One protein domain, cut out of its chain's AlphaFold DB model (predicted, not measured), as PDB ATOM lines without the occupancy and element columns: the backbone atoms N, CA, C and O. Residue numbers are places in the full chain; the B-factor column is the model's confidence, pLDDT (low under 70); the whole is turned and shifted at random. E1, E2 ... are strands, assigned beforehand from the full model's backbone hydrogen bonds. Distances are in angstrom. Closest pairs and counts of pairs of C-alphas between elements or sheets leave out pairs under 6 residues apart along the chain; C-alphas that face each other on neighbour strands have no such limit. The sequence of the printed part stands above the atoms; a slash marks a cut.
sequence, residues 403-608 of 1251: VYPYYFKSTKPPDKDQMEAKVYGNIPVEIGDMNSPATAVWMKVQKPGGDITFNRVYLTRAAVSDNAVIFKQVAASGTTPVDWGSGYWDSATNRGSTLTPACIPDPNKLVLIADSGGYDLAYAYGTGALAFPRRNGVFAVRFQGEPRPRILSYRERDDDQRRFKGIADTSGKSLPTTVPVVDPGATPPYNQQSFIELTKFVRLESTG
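This is residues 403 to 608 of the 1251 residues of an uncharacterized protein of Syntrophaceae bacterium PtaB.Bin038 (UniProt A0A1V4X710). Two loop-rich lobes, a small closed barrel of E2 to E7 and a bent sheet of E8 to E13, are bridged by E14; E1 and E15 pair at one side. The 206 printed residues hold fifteen named strands, E1 to E15 in order, with antiparallel neighbours, and no named helix. The class is all strand with little regular structure, 75 residues in named elements; the whole is compact, radius of gyration of the C-alphas 16.8 A, spans 51 by 47 by 32 A.

E1, residues 403 to 405, neighbours E15, residues 601 to 608; N 404 and O 603 are 2.8 A apart. E2, residues 408 to 410, neighbours E7, residues 498 to 503; N 408 and O 499 are 2.9 A apart.

C-alpha 403 is at (-4.961, 3.172, -29.641), C-alpha 608 at (2.629, -9.309, -31.665). E5, residues 452 to 460, 23.3 A long, bends by 63 degrees at residue 456.

The printed part has no cut. Residues 570 to 595 form a long link. Mean pLDDT of the printed part is 74.4, with 57 residues under 70.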
ATOM      1  N   VAL A 403      -3.622   2.648 -29.319       87.62
ATOM      2  CA  VAL A 403      -4.961   3.172 -29.641       87.62
ATOM      3  C   VAL A 403      -4.832   4.632 -30.063       87.62
ATOM      4  O   VAL A 403      -4.305   5.420 -29.285       87.62
ATOM      5  N   TYR A 404      -5.323   5.004 -31.247       87.06
ATOM      6  CA  TYR A 404      -5.238   6.363 -31.804       87.06
ATOM      7  C   TYR A 404      -6.633   6.881 -32.204       87.06
ATOM      8  O   TYR A 404      -7.090   6.639 -33.327       87.06
ATOM      9  N   PRO A 405      -7.353   7.558 -31.297       87.81
ATOM     10  CA  PRO A 405      -8.656   8.152 -31.589       87.81
ATOM     11  C   PRO A 405      -8.568   9.425 -32.434       87.81
ATOM     12  O   PRO A 405      -7.719  10.275 -32.191       87.81
ATOM     13  N   TYR A 406      -9.511   9.594 -33.366       85.19
ATOM     14  CA  TYR A 406      -9.664  10.789 -34.213       85.19
ATOM     15  C   TYR A 406     -10.684  11.794 -33.643       85.19
ATOM     16  O   TYR A 406     -11.316  12.556 -34.373       85.19
ATOM     17  N   TYR A 407     -10.883  11.785 -32.327       86.62
ATOM     18  CA  TYR A 407     -11.761  12.719 -31.630       86.62
ATOM     19  C   TYR A 407     -11.141  13.151 -30.300       86.62
ATOM     20  O   TYR A 407     -10.349  12.424 -29.697       86.62
ATOM     21  N   PHE A 408     -11.516  14.343 -29.841       86.19
ATOM     22  CA  PHE A 408     -10.964  14.979 -28.646       86.19
ATOM     23  C   PHE A 408     -12.089  15.376 -27.693       86.19
ATOM     24  O   PHE A 408     -13.233  15.556 -28.112       86.19
ATOM     25  N   LYS A 409     -11.774  15.555 -26.410       86.62
ATOM     26  CA  LYS A 409     -12.750  16.000 -25.406       86.62
ATOM     27  C   LYS A 409     -12.224  17.183 -24.612       86.62
ATOM     28  O   LYS A 409     -11.111  17.120 -24.101       86.62
ATOM     29  N   SER A 410     -13.021  18.239 -24.480       85.62
ATOM     30  CA  SER A 410     -12.640  19.449 -23.744       85.62
ATOM     31  C   SER A 410     -12.457  19.154 -22.254       85.62
ATOM     32  O   SER A 410     -13.390  18.681 -21.596       85.62
ATOM     33  N   THR A 411     -11.284  19.462 -21.699       81.31
ATOM     34  CA  THR A 411     -10.974  19.279 -20.269       81.31
ATOM     35  C   THR A 411     -11.385  20.489 -19.442       81.31
ATOM     36  O   THR A 411     -11.803  20.335 -18.291       81.31
ATOM     37  N   LYS A 412     -11.314  21.680 -20.045       77.62
ATOM     38  CA  LYS A 412     -11.661  22.970 -19.445       77.62
ATOM     39  C   LYS A 412     -12.593  23.762 -20.372       77.62
ATOM     40  O   LYS A 412     -12.673  23.434 -21.559       77.62
ATOM     41  N   PRO A 413     -13.328  24.758 -19.848       74.62
ATOM     42  CA  PRO A 413     -13.983  25.763 -20.682       74.62
ATOM     43  C   PRO A 413     -12.947  26.528 -21.529       74.62
ATOM     44  O   PRO A 413     -11.783  26.595 -21.121       74.62
ATOM     45  N   PRO A 414     -13.338  27.106 -22.677       73.81
ATOM     46  CA  PRO A 414     -12.445  27.945 -23.470       73.81
ATOM     47  C   PRO A 414     -11.964  29.177 -22.689       73.81
ATOM     48  O   PRO A 414     -12.740  29.795 -21.961       73.81
ATOM     49  N   ASP A 415     -10.705  29.559 -22.893       72.00
ATOM     50  CA  ASP A 415     -10.128  30.828 -22.445       72.00
ATOM     51  C   ASP A 415      -9.723  31.646 -23.680       72.00
ATOM     52  O   ASP A 415      -8.783  31.301 -24.400       72.00
ATOM     53  N   LYS A 416     -10.468  32.723 -23.955       73.12
ATOM     54  CA  LYS A 416     -10.306  33.596 -25.135       73.12
ATOM     55  C   LYS A 416     -10.355  32.834 -26.463       73.12
ATOM     56  O   LYS A 416     -11.433  32.435 -26.882       73.12
ATOM     57  N   ASP A 417      -9.216  32.695 -27.143       71.50
ATOM     58  CA  ASP A 417      -9.060  32.023 -28.434       71.50
ATOM     59  C   ASP A 417      -8.722  30.534 -28.281       71.50
ATOM     60  O   ASP A 417      -8.705  29.815 -29.281       71.50
ATOM     61  N   GLN A 418      -8.483  30.059 -27.054       78.25
ATOM     62  CA  GLN A 418      -7.924  28.744 -26.753       78.25
ATOM     63  C   GLN A 418      -8.916  27.813 -26.060       78.25
ATOM     64  O   GLN A 418      -9.631  28.205 -25.142       78.25
ATOM     65  N   MET A 419      -8.897  26.539 -26.444       80.19
ATOM     66  CA  MET A 419      -9.622  25.474 -25.762       80.19
ATOM     67  C   MET A 419      -8.703  24.284 -25.493       80.19
ATOM     68  O   MET A 419      -8.072  23.747 -26.407       80.19
ATOM     69  N   GLU A 420      -8.641  23.871 -24.229       83.25
ATOM     70  CA  GLU A 420      -7.875  22.706 -23.792       83.25
ATOM     71  C   GLU A 420      -8.728  21.439 -23.927       83.25
ATOM     72  O   GLU A 420      -9.820  21.335 -23.359       83.25
ATOM     73  N   ALA A 421      -8.225  20.464 -24.677       83.94
ATOM     74  CA  ALA A 421      -8.856  19.169 -24.876       83.94
ATOM     75  C   ALA A 421      -7.864  18.027 -24.639       83.94
ATOM     76  O   ALA A 421      -6.658  18.232 -24.604       83.94
ATOM     77  N   LYS A 422      -8.367  16.806 -24.473       85.31
ATOM     78  CA  LYS A 422      -7.575  15.592 -24.255       85.31
ATOM     79  C   LYS A 422      -7.916  14.529 -25.297       85.31
ATOM     80  O   LYS A 422      -9.074  14.414 -25.706       85.31
ATOM     81  N   VAL A 423      -6.912  13.739 -25.680       85.69
ATOM     82  CA  VAL A 423      -7.087  12.480 -26.425       85.69
ATOM     83  C   VAL A 423      -7.041  11.299 -25.454       85.69
ATOM     84  O   VAL A 423      -6.054  11.109 -24.743       85.69
ATOM     85  N   TYR A 424      -8.084  10.466 -25.447       83.56
ATOM     86  CA  TYR A 424      -8.155   9.234 -24.643       83.56
ATOM     87  C   TYR A 424      -7.479   8.056 -25.360       83.56
ATOM     88  O   TYR A 424      -8.096   7.054 -25.704       83.56
ATOM     89  N   GLY A 425      -6.195   8.227 -25.652       84.94
ATOM     90  CA  GLY A 425      -5.364   7.341 -26.464       84.94
ATOM     91  C   GLY A 425      -4.111   8.096 -26.902       84.94
ATOM     92  O   GLY A 425      -3.832   9.167 -26.375       84.94
ATOM     93  N   ASN A 426      -3.347   7.568 -27.849       83.56
ATOM     94  CA  ASN A 426      -2.255   8.295 -28.491       83.56
ATOM     95  C   ASN A 426      -2.808   9.347 -29.467       83.56
ATOM     96  O   ASN A 426      -3.850   9.146 -30.089       83.56
ATOM     97  N   ILE A 427      -2.083  10.455 -29.627       78.19
ATOM     98  CA  ILE A 427      -2.407  11.482 -30.625       78.19
ATOM     99  C   ILE A 427      -2.172  10.878 -32.025       78.19
ATOM    100  O   ILE A 427      -1.073  10.371 -32.269       78.19
ATOM    101  N   PRO A 428      -3.162  10.880 -32.938       72.69
ATOM    102  CA  PRO A 428      -2.986  10.318 -34.275       72.69
ATOM    103  C   PRO A 428      -1.966  11.126 -35.096       72.69
ATOM    104  O   PRO A 428      -1.941  12.353 -35.056       72.69
ATOM    105  N   VAL A 429      -1.115  10.419 -35.846       56.03
ATOM    106  CA  VAL A 429       0.028  10.986 -36.596       56.03
ATOM    107  C   VAL A 429      -0.419  11.798 -37.827       56.03
ATOM    108  O   VAL A 429       0.307  12.674 -38.283       56.03
ATOM    109  N   GLU A 430      -1.629  11.551 -38.342       59.00
ATOM    110  CA  GLU A 430      -2.167  12.143 -39.580       59.00
ATOM    111  C   GLU A 430      -2.827  13.520 -39.404       59.00
ATOM    112  O   GLU A 430      -3.388  14.057 -40.353       59.00
ATOM    113  N   ILE A 431      -2.700  14.173 -38.245       57.78
ATOM    114  CA  ILE A 431      -3.176  15.559 -38.034       57.78
ATOM    115  C   ILE A 431      -2.285  16.591 -38.787       57.78
ATOM    116  O   ILE A 431      -2.227  17.764 -38.432       57.78
ATOM    117  N   GLY A 432      -1.582  16.147 -39.835       54.56
ATOM    118  CA  GLY A 432      -0.345  16.673 -40.421       54.56
ATOM    119  C   GLY A 432      -0.329  18.120 -40.907       54.56
ATOM    120  O   GLY A 432       0.738  18.591 -41.274       54.56
ATOM    121  N   ASP A 433      -1.438  18.846 -40.828       54.44
ATOM    122  CA  ASP A 433      -1.502  20.262 -41.166       54.44
ATOM    123  C   ASP A 433      -2.242  21.113 -40.128       54.44
ATOM    124  O   ASP A 433      -2.289  22.319 -40.284       54.44
ATOM    125  N   MET A 434      -2.749  20.613 -39.000       68.12
ATOM    126  CA  MET A 434      -3.440  21.494 -38.034       68.12
ATOM    127  C   MET A 434      -2.486  22.400 -37.238       68.12
ATOM    128  O   MET A 434      -2.844  22.880 -36.182       68.12
ATOM    129  N   ASN A 435      -1.264  22.653 -37.685       71.94
ATOM    130  CA  ASN A 435      -0.174  23.150 -36.839       71.94
ATOM    131  C   ASN A 435      -0.063  24.682 -36.873       71.94
ATOM    132  O   ASN A 435       0.738  25.272 -36.148       71.94
ATOM    133  N   SER A 436      -0.804  25.321 -37.783       75.19
ATOM    134  CA  SER A 436      -0.683  26.743 -38.069       75.19
ATOM    135  C   SER A 436      -2.035  27.380 -38.414       75.19
ATOM    136  O   SER A 436      -2.942  26.695 -38.892       75.19
ATOM    137  N   PRO A 437      -2.169  28.706 -38.259       74.81
ATOM    138  CA  PRO A 437      -3.366  29.439 -38.679       74.81
ATOM    139  C   PRO A 437      -3.678  29.322 -40.183       74.81
ATOM    140  O   PRO A 437      -4.843  29.351 -40.585       74.81
ATOM    141  N   ALA A 438      -2.643  29.166 -41.020       73.56
ATOM    142  CA  ALA A 438      -2.773  29.034 -42.476       73.56
ATOM    143  C   ALA A 438      -3.384  27.692 -42.902       73.56
ATOM    144  O   ALA A 438      -3.937  27.575 -43.991       73.56
ATOM    145  N   THR A 439      -3.313  26.699 -42.023       74.06
ATOM    146  CA  THR A 439      -3.725  25.319 -42.264       74.06
ATOM    147  C   THR A 439      -4.824  24.881 -41.283       74.06
ATOM    148  O   THR A 439      -5.022  23.697 -41.017       74.06
ATOM    149  N   ALA A 440      -5.558  25.856 -40.732       77.56
ATOM    150  CA  ALA A 440      -6.652  25.631 -39.796       77.56
ATOM    151  C   ALA A 440      -7.791  24.811 -40.424       77.56
ATOM    152  O   ALA A 440      -8.270  25.117 -41.516       77.56
ATOM    153  N   VAL A 441      -8.261  23.818 -39.678       80.69
ATOM    154  CA  VAL A 441      -9.233  22.803 -40.092       80.69
ATOM    155  C   VAL A 441     -10.598  23.091 -39.474       80.69
ATOM    156  O   VAL A 441     -10.690  23.622 -38.366       80.69
ATOM    157  N   TRP A 442     -11.676  22.744 -40.178       83.69
ATOM    158  CA  TRP A 442     -13.013  22.767 -39.596       83.69
ATOM    159  C   TRP A 442     -13.169  21.648 -38.563       83.69
ATOM    160  O   TRP A 442     -12.874  20.485 -38.821       83.69
ATOM    161  N   MET A 443     -13.646  22.003 -37.375       83.12
ATOM    162  CA  MET A 443     -13.933  21.065 -36.297       83.12
ATOM    163  C   MET A 443     -15.375  21.246 -35.841       83.12
ATOM    164  O   MET A 443     -15.827  22.358 -35.550       83.12
ATOM    165  N   LYS A 444     -16.084  20.126 -35.739       84.19
ATOM    166  CA  LYS A 444     -17.373  20.031 -35.070       84.19
ATOM    167  C   LYS A 444     -17.139  20.019 -33.566       84.19
ATOM    168  O   LYS A 444     -16.364  19.208 -33.066       84.19
ATOM    169  N   VAL A 445     -17.840  20.884 -32.848       82.19
ATOM    170  CA  VAL A 445     -17.845  20.949 -31.388       82.19
ATOM    171  C   VAL A 445     -19.251  20.623 -30.912       82.19
ATOM    172  O   VAL A 445     -20.177  21.418 -31.079       82.19
ATOM    173  N   GLN A 446     -19.406  19.438 -30.334       80.31
ATOM    174  CA  GLN A 446     -20.653  18.960 -29.756       80.31
ATOM    175  C   GLN A 446     -20.624  19.157 -28.238       80.31
ATOM    176  O   GLN A 446     -19.813  18.544 -27.538       80.31
ATOM    177  N   LYS A 447     -21.507  20.013 -27.724       78.31
ATOM    178  CA  LYS A 447     -21.623  20.303 -26.290       78.31
ATOM    179  C   LYS A 447     -22.336  19.150 -25.558       78.31
ATOM    180  O   LYS A 447     -23.133  18.444 -26.179       78.31
ATOM    181  N   PRO A 448     -22.139  18.979 -24.234       70.00
ATOM    182  CA  PRO A 448     -22.845  17.957 -23.451       70.00
ATOM    183  C   PRO A 448     -24.381  18.043 -23.521       70.00
ATOM    184  O   PRO A 448     -25.047  17.023 -23.398       70.00
ATOM    185  N   GLY A 449     -24.937  19.241 -23.748       60.88
ATOM    186  CA  GLY A 449     -26.378  19.470 -23.925       60.88
ATOM    187  C   GLY A 449     -26.932  19.121 -25.313       60.88
ATOM    188  O   GLY A 449     -28.128  19.269 -25.529       60.88
ATOM    189  N   GLY A 450     -26.092  18.662 -26.250       64.75
ATOM    190  CA  GLY A 450     -26.501  18.269 -27.605       64.75
ATOM    191  C   GLY A 450     -26.311  19.340 -28.682       64.75
ATOM    192  O   GLY A 450     -26.336  19.000 -29.863       64.75
ATOM    193  N   ASP A 451     -26.046  20.593 -28.306       71.00
ATOM    194  CA  ASP A 451     -25.791  21.676 -29.262       71.00
ATOM    195  C   ASP A 451     -24.513  21.434 -30.073       71.00
ATOM    196  O   ASP A 451     -23.460  21.081 -29.527       71.00
ATOM    197  N   ILE A 452     -24.596  21.674 -31.380       76.31
ATOM    198  CA  ILE A 452     -23.493  21.492 -32.324       76.31
ATOM    199  C   ILE A 452     -23.083  22.852 -32.881       76.31
ATOM    200  O   ILE A 452     -23.910  23.617 -33.369       76.31
ATOM    201  N   THR A 453     -21.783  23.129 -32.845       76.94
ATOM    202  CA  THR A 453     -21.179  24.304 -33.484       76.94
ATOM    203  C   THR A 453     -20.002  23.878 -34.355       76.94
ATOM    204  O   THR A 453     -19.373  22.853 -34.091       76.94
ATOM    205  N   PHE A 454     -19.697  24.654 -35.395       79.62
ATOM    206  CA  PHE A 454     -18.561  24.412 -36.283       79.62
ATOM    207  C   PHE A 454     -17.591  25.578 -36.186       79.62
ATOM    208  O   PHE A 454     -17.969  26.724 -36.426       79.62
ATOM    209  N   ASN A 455     -16.343  25.278 -35.838       80.00
ATOM    210  CA  ASN A 455     -15.299  26.277 -35.654       80.00
ATOM    211  C   ASN A 455     -14.072  25.889 -36.469       80.00
ATOM    212  O   ASN A 455     -13.702  24.716 -36.529       80.00
ATOM    213  N   ARG A 456     -13.419  26.878 -37.080       80.38
ATOM    214  CA  ARG A 456     -12.159  26.665 -37.789       80.38
ATOM    215  C   ARG A 456     -10.999  26.851 -36.819       80.38
ATOM    216  O   ARG A 456     -10.872  27.914 -36.211       80.38
ATOM    217  N   VAL A 457     -10.188  25.812 -36.635       81.50
ATOM    218  CA  VAL A 457      -9.195  25.749 -35.556       81.50
ATOM    219  C   VAL A 457      -7.868  25.153 -36.010       81.50
ATOM    220  O   VAL A 457      -7.802  24.345 -36.934       81.50
ATOM    221  N   TYR A 458      -6.802  25.528 -35.314       81.12
ATOM    222  CA  TYR A 458      -5.480  24.922 -35.408       81.12
ATOM    223  C   TYR A 458      -4.986  24.558 -34.006       81.12
ATOM    224  O   TYR A 458      -5.479  25.046 -32.996       81.12
ATOM    225  N   LEU A 459      -4.029  23.659 -33.935       78.88
ATOM    226  CA  LEU A 459      -3.428  23.098 -32.746       78.88
ATOM    227  C   LEU A 459      -2.061  23.752 -32.509       78.88
ATOM    228  O   LEU A 459      -1.252  23.896 -33.425       78.88
ATOM    229  N   THR A 460      -1.793  24.137 -31.262       73.38
ATOM    230  CA  THR A 460      -0.478  24.647 -30.831       73.38
ATOM    231  C   THR A 460       0.192  23.669 -29.867       73.38
ATOM    232  O   THR A 460      -0.489  22.885 -29.206       73.38
ATOM    233  N   ARG A 461       1.537  23.644 -29.851       59.12
ATOM    234  CA  ARG A 461       2.343  22.569 -29.242       59.12
ATOM    235  C   ARG A 461       1.933  22.283 -27.789       59.12
ATOM    236  O   ARG A 461       1.999  23.162 -26.936       59.12
ATOM    237  N   ALA A 462       1.562  21.026 -27.545       53.50
ATOM    238  CA  ALA A 462       1.197  20.464 -26.251       53.50
ATOM    239  C   ALA A 462       2.355  20.538 -25.241       53.50
ATOM    240  O   ALA A 462       3.484  20.146 -25.552       53.50
ATOM    241  N   ALA A 463       2.070  20.985 -24.016       46.91
ATOM    242  CA  ALA A 463       2.923  20.671 -22.876       46.91
ATOM    243  C   ALA A 463       2.877  19.147 -22.647       46.91
ATOM    244  O   ALA A 463       1.808  18.540 -22.637       46.91
ATOM    245  N   VAL A 464       4.050  18.522 -22.542       49.88
ATOM    246  CA  VAL A 464       4.289  17.072 -22.695       49.88
ATOM    247  C   VAL A 464       3.946  16.274 -21.423       49.88
ATOM    248  O   VAL A 464       4.725  15.458 -20.942       49.88
ATOM    249  N   SER A 465       2.757  16.466 -20.862       54.62
ATOM    250  CA  SER A 465       2.222  15.580 -19.822       54.62
ATOM    251  C   SER A 465       0.699  15.497 -19.956       54.62
ATOM    252  O   SER A 465       0.039  16.529 -19.921       54.62
ATOM    253  N   ASP A 466       0.173  14.278 -20.124       59.69
ATOM    254  CA  ASP A 466      -1.257  13.890 -20.166       59.69
ATOM    255  C   ASP A 466      -2.033  13.925 -21.504       59.69
ATOM    256  O   ASP A 466      -3.265  13.884 -21.490       59.69
ATOM    257  N   ASN A 467      -1.371  13.912 -22.673       72.38
ATOM    258  CA  ASN A 467      -2.044  13.898 -23.996       72.38
ATOM    259  C   ASN A 467      -3.102  15.013 -24.157       72.38
ATOM    260  O   ASN A 467      -4.115  14.853 -24.849       72.38
ATOM    261  N   ALA A 468      -2.851  16.146 -23.498       77.31
ATOM    262  CA  ALA A 468      -3.610  17.374 -23.642       77.31
ATOM    263  C   ALA A 468      -3.189  18.113 -24.922       77.31
ATOM    264  O   ALA A 468      -2.015  18.146 -25.287       77.31
ATOM    265  N   VAL A 469      -4.156  18.720 -25.601       80.19
ATOM    266  CA  VAL A 469      -3.991  19.508 -26.821       80.19
ATOM    267  C   VAL A 469      -4.685  20.857 -26.656       80.19
ATOM    268  O   VAL A 469      -5.748  20.946 -26.040       80.19
ATOM    269  N   ILE A 470      -4.084  21.911 -27.206       82.62
ATOM    270  CA  ILE A 470      -4.643  23.265 -27.171       82.62
ATOM    271  C   ILE A 470      -5.087  23.638 -28.581       82.62
ATOM    272  O   ILE A 470      -4.252  23.796 -29.479       82.62
ATOM    273  N   PHE A 471      -6.397  23.795 -28.761       83.00
ATOM    274  CA  PHE A 471      -7.000  24.295 -29.991       83.00
ATOM    275  C   PHE A 471      -7.129  25.813 -29.941       83.00
ATOM    276  O   PHE A 471      -7.647  26.354 -28.971       83.00
ATOM    277  N   LYS A 472      -6.692  26.485 -31.003       81.12
ATOM    278  CA  LYS A 472      -6.832  27.920 -31.237       81.12
ATOM    279  C   LYS A 472      -7.748  28.186 -32.418       81.12
ATOM    280  O   LYS A 472      -7.625  27.530 -33.450       81.12
ATOM    281  N   GLN A 473      -8.643  29.153 -32.286       79.56
ATOM    282  CA  GLN A 473      -9.610  29.483 -33.332       79.56
ATOM    283  C   GLN A 473      -9.082  30.518 -34.339       79.56
ATOM    284  O   GLN A 473      -8.262  31.376 -34.015       79.56
ATOM    285  N   VAL A 474      -9.574  30.436 -35.577       77.38
ATOM    286  CA  VAL A 474      -9.296  31.368 -36.684       77.38
ATOM    287  C   VAL A 474     -10.622  31.889 -37.243       77.38
ATOM    288  O   VAL A 474     -11.649  31.214 -37.162       77.38
ATOM    289  N   ALA A 475     -10.613  33.087 -37.831       71.81
ATOM    290  CA  ALA A 475     -11.774  33.622 -38.536       71.81
ATOM    291  C   ALA A 475     -12.234  32.677 -39.663       71.81
ATOM    292  O   ALA A 475     -11.414  32.124 -40.397       71.81
ATOM    293  N   ALA A 476     -13.551  32.534 -39.845       67.62
ATOM    294  CA  ALA A 476     -14.128  31.580 -40.794       67.62
ATOM    295  C   ALA A 476     -13.642  31.776 -42.247       67.62
ATOM    296  O   ALA A 476     -13.362  30.792 -42.930       67.62
ATOM    297  N   SER A 477     -13.443  33.025 -42.687       62.34
ATOM    298  CA  SER A 477     -13.037  33.397 -44.054       62.34
ATOM    299  C   SER A 477     -11.568  33.832 -44.217       62.34
ATOM    300  O   SER A 477     -11.165  34.170 -45.327       62.34
ATOM    301  N   GLY A 478     -10.745  33.828 -43.157       62.69
ATOM    302  CA  GLY A 478      -9.363  34.352 -43.191       62.69
ATOM    303  C   GLY A 478      -8.327  33.406 -42.582       62.69
ATOM    304  O   GLY A 478      -8.692  32.409 -41.980       62.69
ATOM    305  N   THR A 479      -7.029  33.681 -42.733       61.03
ATOM    306  CA  THR A 479      -5.919  32.916 -42.108       61.03
ATOM    307  C   THR A 479      -5.356  33.594 -40.856       61.03
ATOM    308  O   THR A 479      -4.426  33.086 -40.235       61.03
ATOM    309  N   THR A 480      -5.914  34.744 -40.475       60.84
ATOM    310  CA  THR A 480      -5.488  35.536 -39.322       60.84
ATOM    311  C   THR A 480      -6.019  34.935 -38.019       60.84
ATOM    312  O   THR A 480      -7.243  34.806 -37.876       60.84
ATOM    313  N   PRO A 481      -5.137  34.599 -37.056       60.34
ATOM    314  CA  PRO A 481      -5.539  34.356 -35.674       60.34
ATOM    315  C   PRO A 481      -6.393  35.512 -35.162       60.34
ATOM    316  O   PRO A 481      -6.160  36.666 -35.522       60.34
ATOM    317  N   VAL A 482      -7.392  35.204 -34.346       63.59
ATOM    318  CA  VAL A 482      -8.286  36.219 -33.796       63.59
ATOM    319  C   VAL A 482      -7.809  36.597 -32.395       63.59
ATOM    320  O   VAL A 482      -7.768  35.737 -31.518       63.59
ATOM    321  N   ASP A 483      -7.452  37.868 -32.175       53.34
ATOM    322  CA  ASP A 483      -6.867  38.311 -30.906       53.34
ATOM    323  C   ASP A 483      -7.903  38.761 -29.842       53.34
ATOM    324  O   ASP A 483      -8.552  39.796 -29.965       53.34
ATOM    325  N   TRP A 484      -7.998  37.975 -28.759       51.31
ATOM    326  CA  TRP A 484      -8.090  38.376 -27.335       51.31
ATOM    327  C   TRP A 484      -9.249  39.284 -26.849       51.31
ATOM    328  O   TRP A 484      -9.087  40.018 -25.873       51.31
ATOM    329  N   GLY A 485     -10.450  39.159 -27.421       50.84
ATOM    330  CA  GLY A 485     -11.713  39.650 -26.836       50.84
ATOM    331  C   GLY A 485     -12.693  38.506 -26.539       50.84
ATOM    332  O   GLY A 485     -12.803  37.568 -27.327       50.84
ATOM    333  N   SER A 486     -13.390  38.545 -25.398       45.91
ATOM    334  CA  SER A 486     -14.343  37.512 -24.958       45.91
ATOM    335  C   SER A 486     -15.525  37.380 -25.930       45.91
ATOM    336  O   SER A 486     -16.453  38.185 -25.878       45.91
ATOM    337  N   GLY A 487     -15.498  36.378 -26.811       51.91
ATOM    338  CA  GLY A 487     -16.632  36.092 -27.700       51.91
ATOM    339  C   GLY A 487     -16.398  35.112 -28.854       51.91
ATOM    340  O   GLY A 487     -17.299  34.965 -29.672       51.91
ATOM    341  N   TYR A 488     -15.226  34.471 -28.970       58.06
ATOM    342  CA  TYR A 488     -14.894  33.716 -30.189       58.06
ATOM    343  C   TYR A 488     -15.231  32.226 -30.164       58.06
ATOM    344  O   TYR A 488     -15.680  31.710 -31.185       58.06
ATOM    345  N   TRP A 489     -15.193  31.566 -29.013       63.19
ATOM    346  CA  TRP A 489     -15.936  30.320 -28.838       63.19
ATOM    347  C   TRP A 489     -17.348  30.695 -28.395       63.19
ATOM    348  O   TRP A 489     -17.486  31.508 -27.481       63.19
ATOM    349  N   ASP A 490     -18.380  30.156 -29.056       58.84
ATOM    350  CA  ASP A 490     -19.783  30.362 -28.666       58.84
ATOM    351  C   ASP A 490     -19.896  30.264 -27.136       58.84
ATOM    352  O   ASP A 490     -19.410  29.286 -26.564       58.84
ATOM    353  N   SER A 491     -20.438  31.298 -26.481       51.56
ATOM    354  CA  SER A 491     -20.202  31.695 -25.076       51.56
ATOM    355  C   SER A 491     -20.652  30.687 -24.000       51.56
ATOM    356  O   SER A 491     -20.799  31.036 -22.832       51.56
ATOM    357  N   ALA A 492     -20.893  29.435 -24.387       54.53
ATOM    358  CA  ALA A 492     -21.450  28.340 -23.611       54.53
ATOM    359  C   ALA A 492     -20.740  26.979 -23.832       54.53
ATOM    360  O   ALA A 492     -21.316  25.937 -23.508       54.53
ATOM    361  N   THR A 493     -19.534  26.910 -24.416       56.31
ATOM    362  CA  THR A 493     -18.791  25.635 -24.510       56.31
ATOM    363  C   THR A 493     -18.363  25.151 -23.120       56.31
ATOM    364  O   THR A 493     -17.432  25.669 -22.508       56.31
ATOM    365  N   ASN A 494     -19.057  24.131 -22.613       60.09
ATOM    366  CA  ASN A 494     -18.819  23.555 -21.291       60.09
ATOM    367  C   ASN A 494     -17.755  22.441 -21.327       60.09
ATOM    368  O   ASN A 494     -17.517  21.799 -22.360       60.09
ATOM    369  N   ARG A 495     -17.145  22.170 -20.165       72.75
ATOM    370  CA  ARG A 495     -16.289  20.996 -19.927       72.75
ATOM    371  C   ARG A 495     -16.989  19.721 -20.418       72.75
ATOM    372  O   ARG A 495     -18.171  19.527 -20.152       72.75
ATOM    373  N   GLY A 496     -16.260  18.850 -21.117       73.19
ATOM    374  CA  GLY A 496     -16.799  17.603 -21.671       73.19
ATOM    375  C   GLY A 496     -17.333  17.692 -23.106       73.19
ATOM    376  O   GLY A 496     -17.829  16.686 -23.608       73.19
ATOM    377  N   SER A 497     -17.216  18.841 -23.782       81.62
ATOM    378  CA  SER A 497     -17.564  18.958 -25.208       81.62
ATOM    379  C   SER A 497     -16.705  18.022 -26.070       81.62
ATOM    380  O   SER A 497     -15.492  17.943 -25.868       81.62
ATOM    381  N   THR A 498     -17.322  17.312 -27.018       84.94
ATOM    382  CA  THR A 498     -16.636  16.402 -27.951       84.94
ATOM    383  C   THR A 498     -16.283  17.141 -29.234       84.94
ATOM    384  O   THR A 498     -17.122  17.833 -29.807       84.94
ATOM    385  N   LEU A 499     -15.047  16.980 -29.686       84.62
ATOM    386  CA  LEU A 499     -14.512  17.593 -30.890       84.62
ATOM    387  C   LEU A 499     -14.203  16.527 -31.936       84.62
ATOM    388  O   LEU A 499     -13.420  15.615 -31.661       84.62
ATOM    389  N   THR A 500     -14.760  16.675 -33.137       85.75
ATOM    390  CA  THR A 500     -14.459  15.810 -34.287       85.75
ATOM    391  C   THR A 500     -14.093  16.629 -35.528       85.75
ATOM    392  O   THR A 500     -14.662  17.703 -35.738       85.75
ATOM    393  N   PRO A 501     -13.151  16.155 -36.364       87.62
ATOM    394  CA  PRO A 501     -12.852  16.772 -37.652       87.62
ATOM    395  C   PRO A 501     -14.069  16.873 -38.573       87.62
ATOM    396  O   PRO A 501     -14.899  15.966 -38.646       87.62
ATOM    397  N   ALA A 502     -14.150  17.979 -39.305       86.75
ATOM    398  CA  ALA A 502     -15.137  18.221 -40.347       86.75
ATOM    399  C   ALA A 502     -14.453  18.830 -41.580       86.75
ATOM    400  O   ALA A 502     -13.366  19.399 -41.486       86.75
ATOM    401  N   CYS A 503     -15.072  18.703 -42.750       86.00
ATOM    402  CA  CYS A 503     -14.626  19.389 -43.957       86.00
ATOM    403  C   CYS A 503     -15.799  19.846 -44.827       86.00
ATOM    404  O   CYS A 503     -16.960  19.553 -44.537       86.00
ATOM    405  N   ILE A 504     -15.496  20.623 -45.866       85.12
ATOM    406  CA  ILE A 504     -16.496  21.209 -46.762       85.12
ATOM    407  C   ILE A 504     -16.482  20.431 -48.091       85.12
ATOM    408  O   ILE A 504     -15.390  20.157 -48.609       85.12
ATOM    409  N   PRO A 505     -17.649  20.063 -48.656       87.12
ATOM    410  CA  PRO A 505     -17.718  19.480 -49.999       87.12
ATOM    411  C   PRO A 505     -17.191  20.469 -51.055       87.12
ATOM    412  O   PRO A 505     -17.260  21.676 -50.859       87.12
ATOM    413  N   ASP A 506     -16.647  19.997 -52.181       86.50
ATOM    414  CA  ASP A 506     -16.204  20.906 -53.257       86.50
ATOM    415  C   ASP A 506     -17.422  21.668 -53.828       86.50
ATOM    416  O   ASP A 506     -18.298  21.025 -54.416       86.50
ATOM    417  N   PRO A 507     -17.495  23.014 -53.714       79.25
ATOM    418  CA  PRO A 507     -18.646  23.790 -54.185       79.25
ATOM    419  C   PRO A 507     -18.914  23.631 -55.686       79.25
ATOM    420  O   PRO A 507     -20.039  23.801 -56.146       79.25
ATOM    421  N   ASN A 508     -17.888  23.268 -56.464       82.94
ATOM    422  CA  ASN A 508     -18.013  23.050 -57.905       82.94
ATOM    423  C   ASN A 508     -18.463  21.622 -58.259       82.94
ATOM    424  O   ASN A 508     -18.730  21.336 -59.426       82.94
ATOM    425  N   LYS A 509     -18.495  20.699 -57.285       86.44
ATOM    426  CA  LYS A 509     -18.758  19.262 -57.475       86.44
ATOM    427  C   LYS A 509     -19.577  18.695 -56.312       86.44
ATOM    428  O   LYS A 509     -19.145  17.785 -55.609       86.44
ATOM    429  N   LEU A 510     -20.782  19.232 -56.136       84.44
ATOM    430  CA  LEU A 510     -21.696  18.845 -55.056       84.44
ATOM    431  C   LEU A 510     -22.439  17.521 -55.308       84.44
ATOM    432  O   LEU A 510     -23.107  17.025 -54.409       84.44
ATOM    433  N   VAL A 511     -22.357  16.940 -56.505       87.25
ATOM    434  CA  VAL A 511     -23.000  15.657 -56.838       87.25
ATOM    435  C   VAL A 511     -21.974  14.526 -56.763       87.25
ATOM    436  O   VAL A 511     -20.797  14.730 -57.064       87.25
ATOM    437  N   LEU A 512     -22.425  13.331 -56.374       86.69
ATOM    438  CA  LEU A 512     -21.594  12.129 -56.369       86.69
ATOM    439  C   LEU A 512     -21.022  11.849 -57.767       86.69
ATOM    440  O   LEU A 512     -21.740  11.839 -58.765       86.69
ATOM    441  N   ILE A 513     -19.717  11.603 -57.832       85.88
ATOM    442  CA  ILE A 513     -18.992  11.377 -59.082       85.88
ATOM    443  C   ILE A 513     -18.971   9.876 -59.349       85.88
ATOM    444  O   ILE A 513     -18.475   9.120 -58.521       85.88
ATOM    445  N   ALA A 514     -19.491   9.431 -60.489       79.06
ATOM    446  CA  ALA A 514     -19.381   8.029 -60.874       79.06
ATOM    447  C   ALA A 514     -17.909   7.664 -61.140       79.06
ATOM    448  O   ALA A 514     -17.228   8.346 -61.910       79.06
ATOM    449  N   ASP A 515     -17.445   6.580 -60.525       67.62
ATOM    450  CA  ASP A 515     -16.160   5.940 -60.814       67.62
ATOM    451  C   ASP A 515     -16.403   4.447 -61.079       67.62
ATOM    452  O   ASP A 515     -17.437   3.898 -60.694       67.62
ATOM    453  N   SER A 516     -15.497   3.770 -61.785       51.88
ATOM    454  CA  SER A 516     -15.676   2.369 -62.188       51.88
ATOM    455  C   SER A 516     -15.986   1.464 -60.980       51.88
ATOM    456  O   SER A 516     -15.103   1.125 -60.192       51.88
ATOM    457  N   GLY A 517     -17.261   1.090 -60.817       51.19
ATOM    458  CA  GLY A 517     -17.755   0.246 -59.722       51.19
ATOM    459  C   GLY A 517     -18.239   0.972 -58.454       51.19
ATOM    460  O   GLY A 517     -18.504   0.297 -57.462       51.19
ATOM    461  N   GLY A 518     -18.381   2.305 -58.445       69.94
ATOM    462  CA  GLY A 518     -18.862   3.042 -57.271       69.94
ATOM    463  C   GLY A 518     -19.106   4.539 -57.494       69.94
ATOM    464  O   GLY A 518     -19.177   5.021 -58.622       69.94
ATOM    465  N   TYR A 519     -19.253   5.271 -56.390       81.25
ATOM    466  CA  TYR A 519     -19.419   6.723 -56.386       81.25
ATOM    467  C   TYR A 519     -18.372   7.373 -55.485       81.25
ATOM    468  O   TYR A 519     -18.071   6.841 -54.421       81.25
ATOM    469  N   ASP A 520     -17.871   8.537 -55.873       87.94
ATOM    470  CA  ASP A 520     -16.909   9.336 -55.121       87.94
ATOM    471  C   ASP A 520     -17.544  10.653 -54.658       87.94
ATOM    472  O   ASP A 520     -18.463  11.176 -55.294       87.94
ATOM    473  N   LEU A 521     -17.016  11.232 -53.578       89.19
ATOM    474  CA  LEU A 521     -17.408  12.558 -53.091       89.19
ATOM    475  C   LEU A 521     -16.206  13.508 -53.096       89.19
ATOM    476  O   LEU A 521     -15.180  13.218 -52.485       89.19
ATOM    477  N   ALA A 522     -16.326  14.649 -53.775       89.62
ATOM    478  CA  ALA A 522     -15.274  15.662 -53.820       89.62
ATOM    479  C   ALA A 522     -15.304  16.569 -52.580       89.62
ATOM    480  O   ALA A 522     -16.374  16.959 -52.110       89.62
ATOM    481  N   TYR A 523     -14.126  16.944 -52.080       88.44
ATOM    482  CA  TYR A 523     -13.978  17.866 -50.952       88.44
ATOM    483  C   TYR A 523     -13.099  19.069 -51.315       88.44
ATOM    484  O   TYR A 523     -12.224  19.000 -52.183       88.44
ATOM    485  N   ALA A 524     -13.315  20.191 -50.630       83.38
ATOM    486  CA  ALA A 524     -12.576  21.425 -50.857       83.38
ATOM    487  C   ALA A 524     -11.178  21.395 -50.206       83.38
ATOM    488  O   ALA A 524     -10.990  20.897 -49.092       83.38
ATOM    489  N   TYR A 525     -10.187  21.974 -50.889       79.81
ATOM    490  CA  TYR A 525      -8.799  22.038 -50.414       79.81
ATOM    491  C   TYR A 525      -8.670  22.847 -49.115       79.81
ATOM    492  O   TYR A 525      -9.294  23.895 -48.974       79.81
ATOM    493  N   GLY A 526      -7.853  22.368 -48.173       72.38
ATOM    494  CA  GLY A 526      -7.575  23.072 -46.915       72.38
ATOM    495  C   GLY A 526      -8.754  23.145 -45.936       72.38
ATOM    496  O   GLY A 526      -8.679  23.876 -44.957       72.38
ATOM    497  N   THR A 527      -9.845  22.404 -46.171       73.00
ATOM    498  CA  THR A 527     -11.061  22.491 -45.340       73.00
ATOM    499  C   THR A 527     -11.143  21.454 -44.222       73.00
ATOM    500  O   THR A 527     -12.112  21.468 -43.477       73.00
ATOM    501  N   GLY A 528     -10.146  20.579 -44.060       76.81
ATOM    502  CA  GLY A 528     -10.122  19.598 -42.965       76.81
ATOM    503  C   GLY A 528     -10.134  18.132 -43.357       76.81
ATOM    504  O   GLY A 528      -9.958  17.279 -42.493       76.81
ATOM    505  N   ALA A 529     -10.264  17.818 -44.648       80.62
ATOM    506  CA  ALA A 529     -10.270  16.433 -45.121       80.62
ATOM    507  C   ALA A 529      -8.986  15.667 -44.742       80.62
ATOM    508  O   ALA A 529      -9.045  14.465 -44.510       80.62
ATOM    509  N   LEU A 530      -7.847  16.356 -44.595       80.75
ATOM    510  CA  LEU A 530      -6.586  15.744 -44.160       80.75
ATOM    511  C   LEU A 530      -6.616  15.216 -42.715       80.75
ATOM    512  O   LEU A 530      -5.879  14.289 -42.399       80.75
ATOM    513  N   ALA A 531      -7.499  15.744 -41.862       80.69
ATOM    514  CA  ALA A 531      -7.690  15.265 -40.492       80.69
ATOM    515  C   ALA A 531      -8.616  14.034 -40.401       80.69
ATOM    516  O   ALA A 531      -8.790  13.472 -39.321       80.69
ATOM    517  N   PHE A 532      -9.228  13.620 -41.514       85.50
ATOM    518  CA  PHE A 532      -9.973  12.366 -41.602       85.50
ATOM    519  C   PHE A 532      -8.991  11.189 -41.693       85.50
ATOM    520  O   PHE A 532      -7.878  11.384 -42.174       85.50
ATOM    521  N   PRO A 533      -9.360   9.966 -41.278       84.25
ATOM    522  CA  PRO A 533      -8.499   8.811 -41.488       84.25
ATOM    523  C   PRO A 533      -8.287   8.586 -42.984       84.25
ATOM    524  O   PRO A 533      -9.207   8.773 -43.790       84.25
ATOM    525  N   ARG A 534      -7.092   8.163 -43.388       80.56
ATOM    526  CA  ARG A 534      -6.828   7.893 -44.803       80.56
ATOM    527  C   ARG A 534      -7.792   6.860 -45.398       80.56
ATOM    528  O   ARG A 534      -8.129   6.977 -46.578       80.56
ATOM    529  N   ARG A 535      -8.285   5.883 -44.621       78.06
ATOM    530  CA  ARG A 535      -9.240   4.865 -45.099       78.06
ATOM    531  C   ARG A 535     -10.383   4.610 -44.138       78.06
ATOM    532  O   ARG A 535     -10.336   4.962 -42.964       78.06
ATOM    533  N   ASN A 536     -11.429   3.982 -44.678       73.50
ATOM    534  CA  ASN A 536     -12.592   3.503 -43.931       73.50
ATOM    535  C   ASN A 536     -13.316   4.546 -43.074       73.50
ATOM    536  O   ASN A 536     -14.091   4.182 -42.184       73.50
ATOM    537  N   GLY A 537     -13.097   5.835 -43.323       77.06
ATOM    538  CA  GLY A 537     -13.776   6.857 -42.553       77.06
ATOM    539  C   GLY A 537     -15.274   6.793 -42.809       77.06
ATOM    540  O   GLY A 537     -15.750   6.628 -43.936       77.06
ATOM    541  N   VAL A 538     -16.014   6.910 -41.717       78.12
ATOM    542  CA  VAL A 538     -17.460   7.057 -41.728       78.12
ATOM    543  C   VAL A 538     -17.754   8.513 -41.420       78.12
ATOM    544  O   VAL A 538     -17.138   9.114 -40.541       78.12
ATOM    545  N   PHE A 539     -18.654   9.102 -42.190       83.19
ATOM    546  CA  PHE A 539     -18.973  10.509 -42.078       83.19
ATOM    547  C   PHE A 539     -20.463  10.764 -42.274       83.19
ATOM    548  O   PHE A 539     -21.156  10.024 -42.974       83.19
ATOM    549  N   ALA A 540     -20.957  11.826 -41.653       82.56
ATOM    550  CA  ALA A 540     -22.301  12.326 -41.872       82.56
ATOM    551  C   ALA A 540     -22.278  13.443 -42.926       82.56
ATOM    552  O   ALA A 540     -21.399  14.303 -42.901       82.56
ATOM    553  N   VAL A 541     -23.232  13.424 -43.856       84.31
ATOM    554  CA  VAL A 541     -23.411  14.460 -44.886       84.31
ATOM    555  C   VAL A 541     -24.893  14.601 -45.234       84.31
ATOM    556  O   VAL A 541     -25.627  13.616 -45.228       84.31
ATOM    557  N   ARG A 542     -25.372  15.811 -45.536       82.00
ATOM    558  CA  ARG A 542     -26.783  16.060 -45.890       82.00
ATOM    559  C   ARG A 542     -26.929  16.399 -47.373       82.00
ATOM    560  O   ARG A 542     -26.230  17.269 -47.889       82.00
ATOM    561  N   PHE A 543     -27.881  15.742 -48.030       83.50
ATOM    562  CA  PHE A 543     -28.280  16.028 -49.409       83.50
ATOM    563  C   PHE A 543     -29.459  17.005 -49.451       83.50
ATOM    564  O   PHE A 543     -30.232  17.106 -48.493       83.50
ATOM    565  N   GLN A 544     -29.593  17.757 -50.544       80.25
ATOM    566  CA  GLN A 544     -30.708  18.691 -50.718       80.25
ATOM    567  C   GLN A 544     -32.056  17.956 -50.650       80.25
ATOM    568  O   GLN A 544     -32.221  16.878 -51.213       80.25
ATOM    569  N   GLY A 545     -33.028  18.538 -49.943       71.81
ATOM    570  CA  GLY A 545     -34.353  17.939 -49.749       71.81
ATOM    571  C   GLY A 545     -34.445  16.900 -48.624       71.81
ATOM    572  O   GLY A 545     -35.550  16.468 -48.307       71.81
ATOM    573  N   GLU A 546     -33.336  16.525 -47.974       70.44
ATOM    574  CA  GLU A 546     -33.360  15.589 -46.845       70.44
ATOM    575  C   GLU A 546     -33.371  16.312 -45.485       70.44
ATOM    576  O   GLU A 546     -32.541  17.193 -45.245       70.44
ATOM    577  N   PRO A 547     -34.264  15.931 -44.548       59.31
ATOM    578  CA  PRO A 547     -34.379  16.603 -43.251       59.31
ATOM    579  C   PRO A 547     -33.243  16.253 -42.275       59.31
ATOM    580  O   PRO A 547     -33.042  16.961 -41.290       59.31
ATOM    581  N   ARG A 548     -32.503  15.159 -42.509       65.06
ATOM    582  CA  ARG A 548     -31.415  14.665 -41.644       65.06
ATOM    583  C   ARG A 548     -30.202  14.241 -42.485       65.06
ATOM    584  O   ARG A 548     -30.403  13.787 -43.609       65.06
ATOM    585  N   PRO A 549     -28.964  14.362 -41.968       71.38
ATOM    586  CA  PRO A 549     -27.776  13.882 -42.668       71.38
ATOM    587  C   PRO A 549     -27.779  12.350 -42.789       71.38
ATOM    588  O   PRO A 549     -28.215  11.640 -41.880       71.38
ATOM    589  N   ARG A 550     -27.262  11.842 -43.908       72.94
ATOM    590  CA  ARG A 550     -26.968  10.424 -44.131       72.94
ATOM    591  C   ARG A 550     -25.593  10.076 -43.582       72.94
ATOM    592  O   ARG A 550     -24.682  10.896 -43.638       72.94
ATOM    593  N   ILE A 551     -25.444   8.842 -43.106       71.75
ATOM    594  CA  ILE A 551     -24.166   8.302 -42.635       71.75
ATOM    595  C   ILE A 551     -23.566   7.451 -43.750       71.75
ATOM    596  O   ILE A 551     -24.034   6.344 -44.041       71.75
ATOM    597  N   LEU A 552     -22.522   7.975 -44.374       75.56
ATOM    598  CA  LEU A 552     -21.811   7.333 -45.465       75.56
ATOM    599  C   LEU A 552     -20.436   6.861 -44.995       75.56
ATOM    600  O   LEU A 552     -19.877   7.361 -44.026       75.56
ATOM    601  N   SER A 553     -19.883   5.885 -45.697       79.25
ATOM    602  CA  SER A 553     -18.506   5.426 -45.533       79.25
ATOM    603  C   SER A 553     -17.743   5.658 -46.827       79.25
ATOM    604  O   SER A 553     -18.328   5.508 -47.899       79.25
ATOM    605  N   TYR A 554     -16.457   5.987 -46.743       80.12
ATOM    606  CA  TYR A 554     -15.546   5.947 -47.888       80.12
ATOM    607  C   TYR A 554     -14.505   4.852 -47.698       80.12
ATOM    608  O   TYR A 554     -14.175   4.462 -46.579       80.12
ATOM    609  N   ARG A 555     -13.976   4.347 -48.809       74.75
ATOM    610  CA  ARG A 555     -12.914   3.341 -48.799       74.75
ATOM    611  C   ARG A 555     -11.551   3.986 -48.591       74.75
ATOM    612  O   ARG A 555     -10.814   3.569 -47.709       74.75
ATOM    613  N   GLU A 556     -11.234   5.012 -49.372       80.81
ATOM    614  CA  GLU A 556      -9.953   5.720 -49.305       80.81
ATOM    615  C   GLU A 556     -10.144   7.215 -49.557       80.81
ATOM    616  O   GLU A 556     -10.976   7.617 -50.371       80.81
ATOM    617  N   ARG A 557      -9.371   8.038 -48.855       86.06
ATOM    618  CA  ARG A 557      -9.219   9.458 -49.140       86.06
ATOM    619  C   ARG A 557      -8.059   9.639 -50.118       86.06
ATOM    620  O   ARG A 557      -6.914   9.342 -49.789       86.06
ATOM    621  N   ASP A 558      -8.373  10.111 -51.318       84.06
ATOM    622  CA  ASP A 558      -7.396  10.484 -52.338       84.06
ATOM    623  C   ASP A 558      -7.038  11.966 -52.177       84.06
ATOM    624  O   ASP A 558      -7.892  12.848 -52.351       84.06
ATOM    625  N   ASP A 559      -5.784  12.221 -51.812       82.56
ATOM    626  CA  ASP A 559      -5.248  13.557 -51.542       82.56
ATOM    627  C   ASP A 559      -4.926  14.320 -52.843       82.56
ATOM    628  O   ASP A 559      -5.126  15.536 -52.913       82.56
ATOM    629  N   ASP A 560      -4.525  13.612 -53.904       83.19
ATOM    630  CA  ASP A 560      -4.143  14.200 -55.193       83.19
ATOM    631  C   ASP A 560      -5.378  14.673 -55.970       83.19
ATOM    632  O   ASP A 560      -5.429  15.792 -56.491       83.19
ATOM    633  N   GLN A 561      -6.413  13.828 -56.024       81.88
ATOM    634  CA  GLN A 561      -7.661  14.117 -56.739       81.88
ATOM    635  C   GLN A 561      -8.703  14.846 -55.883       81.88
ATOM    636  O   GLN A 561      -9.718  15.296 -56.426       81.88
ATOM    637  N   ARG A 562      -8.449  14.988 -54.574       87.69
ATOM    638  CA  ARG A 562      -9.333  15.621 -53.578       87.69
ATOM    639  C   ARG A 562     -10.711  14.961 -53.505       87.69
ATOM    640  O   ARG A 562     -11.751  15.621 -53.591       87.69
ATOM    641  N   ARG A 563     -10.716  13.628 -53.412       88.44
ATOM    642  CA  ARG A 563     -11.931  12.802 -53.424       88.44
ATOM    643  C   ARG A 563     -11.923  11.770 -52.308       88.44
ATOM    644  O   ARG A 563     -10.914  11.120 -52.057       88.44
ATOM    645  N   PHE A 564     -13.075  11.572 -51.687       87.44
ATOM    646  CA  PHE A 564     -13.380  10.361 -50.940       87.44
ATOM    647  C   PHE A 564     -13.858   9.300 -51.927       87.44
ATOM    648  O   PHE A 564     -14.924   9.449 -52.526       87.44
ATOM    649  N   LYS A 565     -13.052   8.253 -52.113       82.56
ATOM    650  CA  LYS A 565     -13.295   7.192 -53.088       82.56
ATOM    651  C   LYS A 565     -14.153   6.071 -52.524       82.56
ATOM    652  O   LYS A 565     -13.951   5.641 -51.383       82.56
ATOM    653  N   GLY A 566     -15.053   5.539 -53.347       73.94
ATOM    654  CA  GLY A 566     -15.848   4.355 -53.003       73.94
ATOM    655  C   GLY A 566     -16.825   4.603 -51.852       73.94
ATOM    656  O   GLY A 566     -16.813   3.881 -50.849       73.94
ATOM    657  N   ILE A 567     -17.643   5.641 -52.001       78.62
ATOM    658  CA  ILE A 567     -18.741   5.988 -51.106       78.62
ATOM    659  C   ILE A 567     -19.771   4.861 -51.068       78.62
ATOM    660  O   ILE A 567     -20.203   4.349 -52.102       78.62
ATOM    661  N   ALA A 568     -20.202   4.502 -49.863       66.31
ATOM    662  CA  ALA A 568     -21.289   3.563 -49.628       66.31
ATOM    663  C   ALA A 568     -22.132   3.998 -48.426       66.31
ATOM    664  O   ALA A 568     -21.598   4.485 -47.427       66.31
ATOM    665  N   ASP A 569     -23.445   3.787 -48.505       64.88
ATOM    666  CA  ASP A 569     -24.364   4.043 -47.397       64.88
ATOM    667  C   ASP A 569     -24.236   2.935 -46.341       64.88
ATOM    668  O   ASP A 569     -24.361   1.747 -46.647       64.88
ATOM    669  N   THR A 570     -23.972   3.320 -45.091       52.69
ATOM    670  CA  THR A 570     -23.750   2.369 -43.985       52.69
ATOM    671  C   THR A 570     -25.025   1.654 -43.537       52.69
ATOM    672  O   THR A 570     -24.953   0.619 -42.884       52.69
ATOM    673  N   SER A 571     -26.195   2.180 -43.906       45.19
ATOM    674  CA  SER A 571     -27.511   1.590 -43.641       45.19
ATOM    675  C   SER A 571     -28.054   0.781 -44.824       45.19
ATOM    676  O   SER A 571     -29.208   0.359 -44.792       45.19
ATOM    677  N   GLY A 572     -27.262   0.595 -45.889       44.66
ATOM    678  CA  GLY A 572     -27.659  -0.178 -47.069       44.66
ATOM    679  C   GLY A 572     -28.698   0.510 -47.963       44.66
ATOM    680  O   GLY A 572     -29.265  -0.131 -48.845       44.66
ATOM    681  N   LYS A 573     -28.969   1.807 -47.758       51.12
ATOM    682  CA  LYS A 573     -29.860   2.577 -48.637       51.12
ATOM    683  C   LYS A 573     -29.175   2.878 -49.971       51.12
ATOM    684  O   LYS A 573     -27.953   2.991 -50.051       51.12
ATOM    685  N   SER A 574     -29.966   3.062 -51.027       64.62
ATOM    686  CA  SER A 574     -29.439   3.552 -52.301       64.62
ATOM    687  C   SER A 574     -28.870   4.965 -52.140       64.62
ATOM    688  O   SER A 574     -29.465   5.829 -51.481       64.62
ATOM    689  N   LEU A 575     -27.701   5.199 -52.742       73.44
ATOM    690  CA  LEU A 575     -27.070   6.515 -52.751       73.44
ATOM    691  C   LEU A 575     -27.883   7.482 -53.627       73.44
ATOM    692  O   LEU A 575     -28.329   7.092 -54.707       73.44
ATOM    693  N   PRO A 576     -28.077   8.740 -53.199       75.00
ATOM    694  CA  PRO A 576     -28.747   9.751 -54.002       75.00
ATOM    695  C   PRO A 576     -27.750  10.320 -55.025       75.00
ATOM    696  O   PRO A 576     -27.007  11.255 -54.750       75.00
ATOM    697  N   THR A 577     -27.697   9.709 -56.207       80.25
ATOM    698  CA  THR A 577     -26.647   9.956 -57.215       80.25
ATOM    699  C   THR A 577     -26.830  11.242 -58.014       80.25
ATOM    700  O   THR A 577     -25.869  11.734 -58.593       80.25
ATOM    701  N   THR A 578     -28.044  11.790 -58.054       80.31
ATOM    702  CA  THR A 578     -28.394  13.003 -58.813       80.31
ATOM    703  C   THR A 578     -28.712  14.201 -57.923       80.31
ATOM    704  O   THR A 578     -28.861  15.313 -58.423       80.31
ATOM    705  N   VAL A 579     -28.820  13.991 -56.609       82.88
ATOM    706  CA  VAL A 579     -29.143  15.047 -55.649       82.88
ATOM    707  C   VAL A 579     -27.838  15.665 -55.149       82.88
ATOM    708  O   VAL A 579     -26.966  14.933 -54.679       82.88
ATOM    709  N   PRO A 580     -27.671  16.990 -55.226       83.62
ATOM    710  CA  PRO A 580     -26.476  17.644 -54.717       83.62
ATOM    711  C   PRO A 580     -26.422  17.605 -53.184       83.62
ATOM    712  O   PRO A 580     -27.434  17.714 -52.484       83.62
ATOM    713  N   VAL A 581     -25.206  17.492 -52.662       84.25
ATOM    714  CA  VAL A 581     -24.871  17.769 -51.269       84.25
ATOM    715  C   VAL A 581     -25.155  19.242 -50.985       84.25
ATOM    716  O   VAL A 581     -24.934  20.114 -51.826       84.25
ATOM    717  N   VAL A 582     -25.691  19.529 -49.803       79.56
ATOM    718  CA  VAL A 582     -25.935  20.908 -49.374       79.56
ATOM    719  C   VAL A 582     -24.584  21.579 -49.082       79.56
ATOM    720  O   VAL A 582     -23.770  21.033 -48.346       79.56
ATOM    721  N   ASP A 583     -24.338  22.759 -49.646       72.62
ATOM    722  CA  ASP A 583     -23.142  23.563 -49.355       72.62
ATOM    723  C   ASP A 583     -23.353  24.353 -48.044       72.62
ATOM    724  O   ASP A 583     -24.436  24.920 -47.856       72.62
ATOM    725  N   PRO A 584     -22.378  24.398 -47.112       68.88
ATOM    726  CA  PRO A 584     -22.449  25.277 -45.950       68.88
ATOM    727  C   PRO A 584     -22.519  26.781 -46.288       68.88
ATOM    728  O   PRO A 584     -23.124  27.537 -45.538       68.88
ATOM    729  N   GLY A 585     -22.003  27.252 -47.424       64.75
ATOM    730  CA  GLY A 585     -22.055  28.677 -47.785       64.75
ATOM    731  C   GLY A 585     -21.051  29.569 -47.028       64.75
ATOM    732  O   GLY A 585     -20.230  29.101 -46.241       64.75
ATOM    733  N   ALA A 586     -21.067  30.883 -47.305       56.72
ATOM    734  CA  ALA A 586     -19.960  31.796 -46.970       56.72
ATOM    735  C   ALA A 586     -20.117  32.627 -45.673       56.72
ATOM    736  O   ALA A 586     -19.122  33.164 -45.184       56.72
ATOM    737  N   THR A 587     -21.320  32.742 -45.095       51.66
ATOM    738  CA  THR A 587     -21.620  33.654 -43.963       51.66
ATOM    739  C   THR A 587     -22.017  32.919 -42.667       51.66
ATOM    740  O   THR A 587     -22.897  32.059 -42.726       51.66
ATOM    741  N   PRO A 588     -21.437  33.267 -41.494       55.25
ATOM    742  CA  PRO A 588     -21.848  32.735 -40.185       55.25
ATOM    743  C   PRO A 588     -23.261  33.211 -39.762       55.25
ATOM    744  O   PRO A 588     -23.670  34.290 -40.194       55.25
ATOM    745  N   PRO A 589     -23.978  32.499 -38.860       51.59
ATOM    746  CA  PRO A 589     -23.565  31.293 -38.138       51.59
ATOM    747  C   PRO A 589     -23.706  30.016 -38.978       51.59
ATOM    748  O   PRO A 589     -24.726  29.776 -39.616       51.59
ATOM    749  N   TYR A 590     -22.693  29.148 -38.908       58.88
ATOM    750  CA  TYR A 590     -22.636  27.886 -39.661       58.88
ATOM    751  C   TYR A 590     -23.475  26.753 -39.016       58.88
ATOM    752  O   TYR A 590     -23.202  25.567 -39.181       58.88
ATOM    753  N   ASN A 591     -24.485  27.106 -38.218       47.31
ATOM    754  CA  ASN A 591     -25.128  26.253 -37.205       47.31
ATOM    755  C   ASN A 591     -26.229  25.307 -37.733       47.31
ATOM    756  O   ASN A 591     -26.809  24.560 -36.949       47.31
ATOM    757  N   GLN A 592     -26.511  25.303 -39.039       48.72
ATOM    758  CA  GLN A 592     -27.477  24.392 -39.687       48.72
ATOM    759  C   GLN A 592     -26.982  23.860 -41.041       48.72
ATOM    760  O   GLN A 592     -27.763  23.530 -41.941       48.72
ATOM    761  N   GLN A 593     -25.666  23.819 -41.206       56.97
ATOM    762  CA  GLN A 593     -25.005  23.681 -42.491       56.97
ATOM    763  C   GLN A 593     -24.339  22.318 -42.662       56.97
ATOM    764  O   GLN A 593     -23.989  21.640 -41.702       56.97
ATOM    765  N   SER A 594     -24.242  21.877 -43.909       64.31
ATOM    766  CA  SER A 594     -23.969  20.486 -44.261       64.31
ATOM    767  C   SER A 594     -22.489  20.265 -44.508       64.31
ATOM    768  O   SER A 594     -22.023  20.180 -45.639       64.31
ATOM    769  N   PHE A 595     -21.752  20.190 -43.407       79.56
ATOM    770  CA  PHE A 595     -20.376  19.726 -43.427       79.56
ATOM    771  C   PHE A 595     -20.330  18.224 -43.720       79.56
ATOM    772  O   PHE A 595     -21.283  17.482 -43.476       79.56
ATOM    773  N   ILE A 596     -19.195  17.782 -44.244       86.25
ATOM    774  CA  ILE A 596     -18.798  16.382 -44.200       86.25
ATOM    775  C   ILE A 596     -18.205  16.191 -42.806       86.25
ATOM    776  O   ILE A 596     -17.172  16.777 -42.484       86.25
ATOM    777  N   GLU A 597     -18.885  15.442 -41.946       85.56
ATOM    778  CA  GLU A 597     -18.543  15.326 -40.524       85.56
ATOM    779  C   GLU A 597     -17.981  13.943 -40.218       85.56
ATOM    780  O   GLU A 597     -18.706  12.963 -40.363       85.56
ATOM    781  N   LEU A 598     -16.740  13.835 -39.740       85.38
ATOM    782  CA  LEU A 598     -16.185  12.543 -39.339       85.38
ATOM    783  C   LEU A 598     -16.929  12.014 -38.101       85.38
ATOM    784  O   LEU A 598     -17.036  12.706 -37.081       85.38
ATOM    785  N   THR A 599     -17.433  10.781 -38.167       79.94
ATOM    786  CA  THR A 599     -17.970  10.090 -36.985       79.94
ATOM    787  C   THR A 599     -16.829   9.621 -36.084       79.94
ATOM    788  O   THR A 599     -15.671   9.601 -36.491       79.94
ATOM    789  N   LYS A 600     -17.116   9.204 -34.846       78.75
ATOM    790  CA  LYS A 600     -16.056   8.677 -33.973       78.75
ATOM    791  C   LYS A 600     -15.313   7.533 -34.673       78.75
ATOM    792  O   LYS A 600     -15.911   6.618 -35.233       78.75
ATOM    793  N   PHE A 601     -13.991   7.621 -34.661       81.69
ATOM    794  CA  PHE A 601     -13.114   6.723 -35.399       81.69
ATOM    795  C   PHE A 601     -11.840   6.481 -34.597       81.69
ATOM    796  O   PHE A 601     -11.347   7.389 -33.918       81.69
ATOM    797  N   VAL A 602     -11.308   5.264 -34.675       82.56
ATOM    798  CA  VAL A 602     -10.047   4.887 -34.036       82.56
ATOM    799  C   VAL A 602      -9.186   4.119 -35.025       82.56
ATOM    800  O   VAL A 602      -9.641   3.217 -35.723       82.56
ATOM    801  N   ARG A 603      -7.895   4.438 -35.029       85.69
ATOM    802  CA  ARG A 603      -6.864   3.553 -35.559       85.69
ATOM    803  C   ARG A 603      -6.297   2.736 -34.404       85.69
ATOM    804  O   ARG A 603      -5.869   3.298 -33.398       85.69
ATOM    805  N   LEU A 604      -6.314   1.417 -34.529       84.44
ATOM    806  CA  LEU A 604      -5.800   0.489 -33.531       84.44
ATOM    807  C   LEU A 604      -4.594  -0.249 -34.104       84.44
ATOM    808  O   LEU A 604      -4.700  -0.950 -35.101       84.44
ATOM    809  N   GLU A 605      -3.449  -0.115 -33.462       88.94
ATOM    810  CA  GLU A 605      -2.244  -0.869 -33.775       88.94
ATOM    811  C   GLU A 605      -2.106  -2.015 -32.786       88.94
ATOM    812  O   GLU A 605      -2.158  -1.810 -31.575       88.94
ATOM    813  N   SER A 606      -1.906  -3.224 -33.292       88.56
ATOM    814  CA  SER A 606      -1.589  -4.386 -32.478       88.56
ATOM    815  C   SER A 606      -0.254  -4.957 -32.922       88.56
ATOM    816  O   SER A 606      -0.063  -5.275 -34.094       88.56
ATOM    817  N   THR A 607       0.695  -5.065 -31.998       89.31
ATOM    818  CA  THR A 607       2.036  -5.590 -32.268       89.31
ATOM    819  C   THR A 607       2.238  -6.893 -31.523       89.31
ATOM    820  O   THR A 607       2.391  -6.882 -30.308       89.31
ATOM    821  N   GLY A 608       2.271  -8.015 -32.236       88.31
ATOM    822  CA  GLY A 608       2.629  -9.309 -31.665       88.31
ATOM    823  C   GLY A 608       4.144  -9.460 -31.566       88.31
ATOM    824  O   GLY A 608       4.883  -9.078 -32.478       88.31
TER     825      GLY A 608